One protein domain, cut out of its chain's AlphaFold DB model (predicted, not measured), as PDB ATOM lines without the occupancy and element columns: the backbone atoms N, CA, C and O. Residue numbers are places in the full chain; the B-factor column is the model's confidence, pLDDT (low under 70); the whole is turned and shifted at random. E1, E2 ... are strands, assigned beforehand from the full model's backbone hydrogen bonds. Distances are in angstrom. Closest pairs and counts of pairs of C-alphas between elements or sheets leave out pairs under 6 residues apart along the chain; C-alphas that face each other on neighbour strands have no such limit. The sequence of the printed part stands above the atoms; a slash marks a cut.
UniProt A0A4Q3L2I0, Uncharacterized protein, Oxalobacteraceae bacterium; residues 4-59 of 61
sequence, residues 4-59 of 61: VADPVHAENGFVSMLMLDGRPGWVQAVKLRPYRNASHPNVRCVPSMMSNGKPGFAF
ATOM      1  N   VAL A   4     138.353 162.919 165.940       92.44
ATOM      2  CA  VAL A   4     139.497 163.744 165.524       92.44
ATOM      3  C   VAL A   4     140.669 163.472 166.458       92.44
ATOM      4  O   VAL A   4     140.457 163.071 167.603       92.44
ATOM      5  N   ALA A   5     141.893 163.662 165.970       86.44
ATOM      6  CA  ALA A   5     143.080 163.574 166.815       86.44
ATOM      7  C   ALA A   5     143.074 164.682 167.887       86.44
ATOM      8  O   ALA A   5     142.583 165.784 167.640       86.44
ATOM      9  N   ASP A   6     143.636 164.374 169.058       82.81
ATOM     10  CA  ASP A   6     143.901 165.319 170.144       82.81
ATOM     11  C   ASP A   6     145.412 165.281 170.461       82.81
ATOM     12  O   ASP A   6     145.918 164.201 170.782       82.81
ATOM     13  N   PRO A   7     146.163 166.392 170.322       85.94
ATOM     14  CA  PRO A   7     145.700 167.735 169.969       85.94
ATOM     15  C   PRO A   7     145.163 167.840 168.536       85.94
ATOM     16  O   PRO A   7     145.655 167.190 167.613       85.94
ATOM     17  N   VAL A   8     144.155 168.699 168.346       88.19
ATOM     18  CA  VAL A   8     143.572 168.973 167.023       88.19
ATOM     19  C   VAL A   8     144.604 169.666 166.136       88.19
ATOM     20  O   VAL A   8     145.054 170.769 166.443       88.19
ATOM     21  N   HIS A   9     144.928 169.046 165.002       86.81
ATOM     22  CA  HIS A   9     145.745 169.648 163.951       86.81
ATOM     23  C   HIS A   9     144.859 170.052 162.768       86.81
ATOM     24  O   HIS A   9     144.121 169.221 162.231       86.81
ATOM     25  N   ALA A  10     144.906 171.331 162.388       92.56
ATOM     26  CA  ALA A  10     144.147 171.866 161.265       92.56
ATOM     27  C   ALA A  10     145.082 172.248 160.112       92.56
ATOM     28  O   ALA A  10     146.017 173.023 160.298       92.56
ATOM     29  N   GLU A  11     144.773 171.767 158.911       94.19
ATOM     30  CA  GLU A  11     145.490 172.050 157.669       94.19
ATOM     31  C   GLU A  11     144.526 172.721 156.688       94.19
ATOM     32  O   GLU A  11     143.467 172.178 156.369       94.19
ATOM     33  N   ASN A  12     144.848 173.937 156.236       95.38
ATOM     34  CA  ASN A  12     144.018 174.708 155.295       95.38
ATOM     35  C   ASN A  12     142.533 174.835 155.709       95.38
ATOM     36  O   ASN A  12     141.637 174.860 154.868       95.38
ATOM     37  N   GLY A  13     142.256 174.901 157.017       95.50
ATOM     38  CA  GLY A  13     140.897 175.010 157.560       95.50
ATOM     39  C   GLY A  13     140.134 173.684 157.681       95.50
ATOM     40  O   GLY A  13     138.950 173.694 158.029       95.50
ATOM     41  N   PHE A  14     140.791 172.548 157.439       96.19
ATOM     42  CA  PHE A  14     140.243 171.208 157.628       96.19
ATOM     43  C   PHE A  14     140.995 170.457 158.726       96.19
ATOM     44  O   PHE A  14     142.172 170.694 158.965       96.19
ATOM     45  N   VAL A  15     140.305 169.541 159.394       95.88
ATOM     46  CA  VAL A  15     140.853 168.652 160.420       95.88
ATOM     47  C   VAL A  15     140.713 167.217 159.932       95.88
ATOM     48  O   VAL A  15     139.661 166.843 159.401       95.88
ATOM     49  N   SER A  16     141.770 166.427 160.110       93.88
ATOM     50  CA  SER A  16     141.745 164.996 159.821       93.88
ATOM     51  C   SER A  16     140.842 164.275 160.821       93.88
ATOM     52  O   SER A  16     140.902 164.517 162.031       93.88
ATOM     53  N   MET A  17     139.981 163.398 160.316       93.25
ATOM     54  CA  MET A  17     139.042 162.622 161.116       93.25
ATOM     55  C   MET A  17     139.051 161.144 160.730       93.25
ATOM     56  O   MET A  17     139.372 160.787 159.598       93.25
ATOM     57  N   LEU A  18     138.618 160.294 161.656       91.62
ATOM     58  CA  LEU A  18     138.308 158.891 161.396       91.62
ATOM     59  C   LEU A  18     136.791 158.719 161.258       91.62
ATOM     60  O   LEU A  18     136.019 159.088 162.150       91.62
ATOM     61  N   MET A  19     136.359 158.165 160.129       90.44
ATOM     62  CA  MET A  19     134.966 157.799 159.881       90.44
ATOM     63  C   MET A  19     134.626 156.473 160.585       90.44
ATOM     64  O   MET A  19     135.503 155.670 160.897       90.44
ATOM     65  N   LEU A  20     133.338 156.211 160.835       90.06
ATOM     66  CA  LEU A  20     132.897 154.990 161.537       90.06
ATOM     67  C   LEU A  20     133.057 153.702 160.714       90.06
ATOM     68  O   LEU A  20     132.917 152.603 161.245       90.06
ATOM     69  N   ASP A  21     133.359 153.824 159.424       89.94
ATOM     70  CA  ASP A  21     133.780 152.712 158.568       89.94
ATOM     71  C   ASP A  21     135.300 152.448 158.642       89.94
ATOM     72  O   ASP A  21     135.803 151.568 157.946       89.94
ATOM     73  N   GLY A  22     136.028 153.193 159.483       88.44
ATOM     74  CA  GLY A  22     137.471 153.076 159.679       88.44
ATOM     75  C   GLY A  22     138.315 153.825 158.648       88.44
ATOM     76  O   GLY A  22     139.541 153.755 158.714       88.44
ATOM     77  N   ARG A  23     137.704 154.545 157.698       91.38
ATOM     78  CA  ARG A  23     138.452 155.308 156.692       91.38
ATOM     79  C   ARG A  23     138.818 156.701 157.213       91.38
ATOM     80  O   ARG A  23     138.024 157.315 157.932       91.38
ATOM     81  N   PRO A  24     139.999 157.231 156.853       91.88
ATOM     82  CA  PRO A  24     140.327 158.620 157.129       91.88
ATOM     83  C   PRO A  24     139.479 159.556 156.258       91.88
ATOM     84  O   PRO A  24     139.075 159.211 155.146       91.88
ATOM     85  N   GLY A  25     139.246 160.766 156.751       92.56
ATOM     86  CA  GLY A  25     138.554 161.821 156.026       92.56
ATOM     87  C   GLY A  25     138.919 163.201 156.550       92.56
ATOM     88  O   GLY A  25     139.703 163.342 157.486       92.56
ATOM     89  N   TRP A  26     138.313 164.225 155.958       93.56
ATOM     90  CA  TRP A  26     138.518 165.616 156.347       93.56
ATOM     91  C   TRP A  26     137.191 166.276 156.684       93.56
ATOM     92  O   TRP A  26     136.177 166.060 156.017       93.56
ATOM     93  N   VAL A  27     137.205 167.120 157.709       94.31
ATOM     94  CA  VAL A  27     136.059 167.934 158.113       94.31
ATOM     95  C   VAL A  27     136.498 169.378 158.280       94.31
ATOM     96  O   VAL A  27     137.578 169.654 158.789       94.31
ATOM     97  N   GLN A  28     135.670 170.321 157.841       95.81
ATOM     98  CA  GLN A  28     135.957 171.741 158.030       95.81
ATOM     99  C   GLN A  28     136.028 172.064 159.525       95.81
ATOM    100  O   GLN A  28     135.073 171.794 160.256       95.81
ATOM    101  N   ALA A  29     137.122 172.690 159.962       94.38
ATOM    102  CA  ALA A  29     137.366 173.017 161.366       94.38
ATOM    103  C   ALA A  29     136.223 173.856 161.964       94.38
ATOM    104  O   ALA A  29     135.780 173.606 163.078       94.38
ATOM    105  N   VAL A  30     135.661 174.778 161.175       95.00
ATOM    106  CA  VAL A  30     134.542 175.654 161.577       95.00
ATOM    107  C   VAL A  30     133.230 174.915 161.865       95.00
ATOM    108  O   VAL A  30     132.325 175.481 162.471       95.00
ATOM    109  N   LYS A  31     133.102 173.653 161.434       93.50
ATOM    110  CA  LYS A  31     131.938 172.804 161.739       93.50
ATOM    111  C   LYS A  31     132.116 172.011 163.033       93.50
ATOM    112  O   LYS A  31     131.169 171.359 163.476       93.50
ATOM    113  N   LEU A  32     133.310 172.035 163.627       90.88
ATOM    114  CA  LEU A  32     133.619 171.312 164.851       90.88
ATOM    115  C   LEU A  32     133.319 172.161 166.082       90.88
ATOM    116  O   LEU A  32     133.571 173.361 166.131       90.88
ATOM    117  N   ARG A  33     132.803 171.493 167.108       90.25
ATOM    118  CA  ARG A  33     132.653 172.032 168.457       90.25
ATOM    119  C   ARG A  33     132.913 170.916 169.463       90.25
ATOM    120  O   ARG A  33     132.556 169.771 169.160       90.25
ATOM    121  N   PRO A  34     133.486 171.216 170.641       88.31
ATOM    122  CA  PRO A  34     133.628 170.228 171.698       88.31
ATOM    123  C   PRO A  34     132.286 169.572 172.026       88.31
ATOM    124  O   PRO A  34     131.236 170.223 172.021       88.31
ATOM    125  N   TYR A  35     132.316 168.271 172.303       88.81
ATOM    126  CA  TYR A  35     131.130 167.575 172.779       88.81
ATOM    127  C   TYR A  35     130.742 168.090 174.171       88.81
ATOM    128  O   TYR A  35     131.599 168.272 175.034       88.81
ATOM    129  N   ARG A  36     129.441 168.295 174.389       91.00
ATOM    130  CA  ARG A  36     128.867 168.675 175.682       91.00
ATOM    131  C   ARG A  36     127.510 168.001 175.847       91.00
ATOM    132  O   ARG A  36     126.675 168.076 174.946       91.00
ATOM    133  N   ASN A  37     127.277 167.395 177.006       91.38
ATOM    134  CA  ASN A  37     125.966 166.901 177.413       91.38
ATOM    135  C   ASN A  37     125.334 167.902 178.396       91.38
ATOM    136  O   ASN A  37     125.961 168.276 179.385       91.38
ATOM    137  N   ALA A  38     124.120 168.377 178.101       91.38
ATOM    138  CA  ALA A  38     123.462 169.420 178.893       91.38
ATOM    139  C   ALA A  38     123.007 168.922 180.273       91.38
ATOM    140  O   ALA A  38     123.102 169.661 181.248       91.38
ATOM    141  N   SER A  39     122.552 167.671 180.351       93.69
ATOM    142  CA  SER A  39     122.053 167.067 181.590       93.69
ATOM    143  C   SER A  39     123.175 166.472 182.446       93.69
ATOM    144  O   SER A  39     123.014 166.344 183.654       93.69
ATOM    145  N   HIS A  40     124.309 166.115 181.834       91.62
ATOM    146  CA  HIS A  40     125.437 165.464 182.508       91.62
ATOM    147  C   HIS A  40     126.772 166.084 182.056       91.62
ATOM    148  O   HIS A  40     127.439 165.529 181.183       91.62
ATOM    149  N   PRO A  41     127.187 167.233 182.621       91.12
ATOM    150  CA  PRO A  41     128.313 168.019 182.104       91.12
ATOM    151  C   PRO A  41     129.671 167.304 182.162       91.12
ATOM    152  O   PRO A  41     130.567 167.669 181.406       91.12
ATOM    153  N   ASN A  42     129.815 166.287 183.017       90.81
ATOM    154  CA  ASN A  42     131.046 165.502 183.146       90.81
ATOM    155  C   ASN A  42     131.183 164.410 182.074       90.81
ATOM    156  O   ASN A  42     132.289 163.937 181.830       90.81
ATOM    157  N   VAL A  43     130.089 164.049 181.387       93.19
ATOM    158  CA  VAL A  43     130.116 163.005 180.358       93.19
ATOM    159  C   VAL A  43     130.969 163.451 179.182       93.19
ATOM    160  O   VAL A  43     130.690 164.460 178.524       93.19
ATOM    161  N   ARG A  44     131.977 162.636 178.868       89.50
ATOM    162  CA  ARG A  44     132.828 162.816 177.690       89.50
ATOM    163  C   ARG A  44     132.358 161.921 176.553       89.50
ATOM    164  O   ARG A  44     131.798 160.857 176.772       89.50
ATOM    165  N   CYS A  45     132.624 162.348 175.326       89.88
ATOM    166  CA  CYS A  45     132.520 161.498 174.145       89.88
ATOM    167  C   CYS A  45     133.918 160.992 173.808       89.88
ATOM    168  O   CYS A  45     134.745 161.774 173.341       89.88
ATOM    169  N   VAL A  46     134.178 159.708 174.031       91.69
ATOM    170  CA  VAL A  46     135.497 159.109 173.802       91.69
ATOM    171  C   VAL A  46     135.398 158.117 172.642       91.69
ATOM    172  O   VAL A  46     134.521 157.255 172.680       91.69
ATOM    173  N   PRO A  47     136.252 158.206 171.608       91.94
ATOM    174  CA  PRO A  47     136.332 157.174 170.577       91.94
ATOM    175  C   PRO A  47     136.602 155.799 171.203       91.94
ATOM    176  O   PRO A  47     137.459 155.676 172.077       91.94
ATOM    177  N   SER A  48     135.885 154.763 170.773       93.00
ATOM    178  CA  SER A  48     136.087 153.398 171.274       93.00
ATOM    179  C   SER A  48     135.936 152.352 170.174       93.00
ATOM    180  O   SER A  48     135.342 152.608 169.127       93.00
ATOM    181  N   MET A  49     136.466 151.154 170.423       93.94
ATOM    182  CA  MET A  49     136.157 149.973 169.620       93.94
ATOM    183  C   MET A  49     134.951 149.256 170.217       93.94
ATOM    184  O   MET A  49     134.943 148.903 171.396       93.94
ATOM    185  N   MET A  50     133.925 149.047 169.399       91.44
ATOM    186  CA  MET A  50     132.723 148.320 169.792       91.44
ATOM    187  C   MET A  50     132.961 146.803 169.766       91.44
ATOM    188  O   MET A  50     133.877 146.311 169.109       91.44
ATOM    189  N   SER A  51     132.085 146.038 170.423       94.12
ATOM    190  CA  SER A  51     132.159 144.565 170.468       94.12
ATOM    191  C   SER A  51     132.087 143.891 169.091       94.12
ATOM    192  O   SER A  51     132.546 142.768 168.930       94.12
ATOM    193  N   ASN A  52     131.543 144.582 168.087       91.69
ATOM    194  CA  ASN A  52     131.490 144.129 166.696       91.69
ATOM    195  C   ASN A  52     132.750 144.487 165.879       91.69
ATOM    196  O   ASN A  52     132.733 144.359 164.656       91.69
ATOM    197  N   GLY A  53     133.806 144.989 166.527       91.62
ATOM    198  CA  GLY A  53     135.067 145.348 165.881       91.62
ATOM    199  C   GLY A  53     135.016 146.624 165.038       91.62
ATOM    200  O   GLY A  53     135.946 146.869 164.275       91.62
ATOM    201  N   LYS A  54     133.961 147.443 165.151       90.88
ATOM    202  CA  LYS A  54     133.854 148.728 164.445       90.88
ATOM    203  C   LYS A  54     134.185 149.912 165.363       90.88
ATOM    204  O   LYS A  54     133.910 149.834 166.566       90.88
ATOM    205  N   PRO A  55     134.729 151.015 164.817       93.06
ATOM    206  CA  PRO A  55     134.846 152.270 165.549       93.06
ATOM    207  C   PRO A  55     133.476 152.779 166.008       93.06
ATOM    208  O   PRO A  55     132.480 152.675 165.292       93.06
ATOM    209  N   GLY A  56     133.444 153.370 167.195       93.31
ATOM    210  CA  GLY A  56     132.261 153.965 167.798       93.31
ATOM    211  C   GLY A  56     132.628 154.988 168.868       93.31
ATOM    212  O   GLY A  56     133.724 155.552 168.866       93.31
ATOM    213  N   PHE A  57     131.694 155.233 169.786       93.94
ATOM    214  CA  PHE A  57     131.865 156.180 170.884       93.94
ATOM    215  C   PHE A  57     131.420 155.555 172.204       93.94
ATOM    216  O   PHE A  57     130.367 154.922 172.278       93.94
ATOM    217  N   ALA A  58     132.207 155.780 173.249       92.81
ATOM    218  CA  ALA A  58     131.846 155.529 174.632       92.81
ATOM    219  C   ALA A  58     131.528 156.850 175.345       92.81
ATOM    220  O   ALA A  58     132.037 157.915 174.982       92.81
ATOM    221  N   PHE A  59     130.702 156.751 176.385       92.12
ATOM    222  CA  PHE A  59     130.233 157.885 177.180       92.12
ATOM    223  C   PHE A  59     130.508 157.665 178.671       92.12
ATOM    224  O   PHE A  59     129.559 157.533 179.448       92.12
TER     225      PHE A  59
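Overview. This is residues 4 to 59 of the 61 residues of an uncharacterized protein of Oxalobacteraceae bacterium (UniProt A0A4Q3L2I0). With little regular structure, the domain is two small strand hairpins set apart, E1 with E2 and E3 with E4, joined by a long loop, residues 29 to 45. The 56 printed residues include four named strands, in the order E1, E2, E3, E4, and no named helix; under half are in named elements. Both sheets are antiparallel, the class is all strand, and the whole is loose, with a radius of gyration of the C-alphas of 12.8 A and spans of 33 by 29 by 16 A.

Along the chain. E1, residues 14 to 18, is 13.0 A long and begins at C-alpha 14 (140.243, 171.208, 157.628). E2, residues 24 to 28, is 13.9 A. E3, residues 46 to 49, and E4, residues 55 to 58, are each 10.1 A; E4 ends at C-alpha 58 (131.846, 155.529, 174.632).

Arrangement. E1 and E2 form a hairpin at 144 degrees, with N 15 and O 27 2.8 A apart. Residues 10 to 11 pair antiparallel with 14 to 15 of E1. E3 and E4 form a hairpin at 131 degrees, with N 56 and O 48 2.8 A apart. E2 and E3 are apart.

Size, cuts and confidence. The farthest C-alphas, of Asn 12 and Ser 51, are 35.8 A apart. The link E2 to E3 is long. The printed part has no cut, and no printed residue is under 70 in pLDDT.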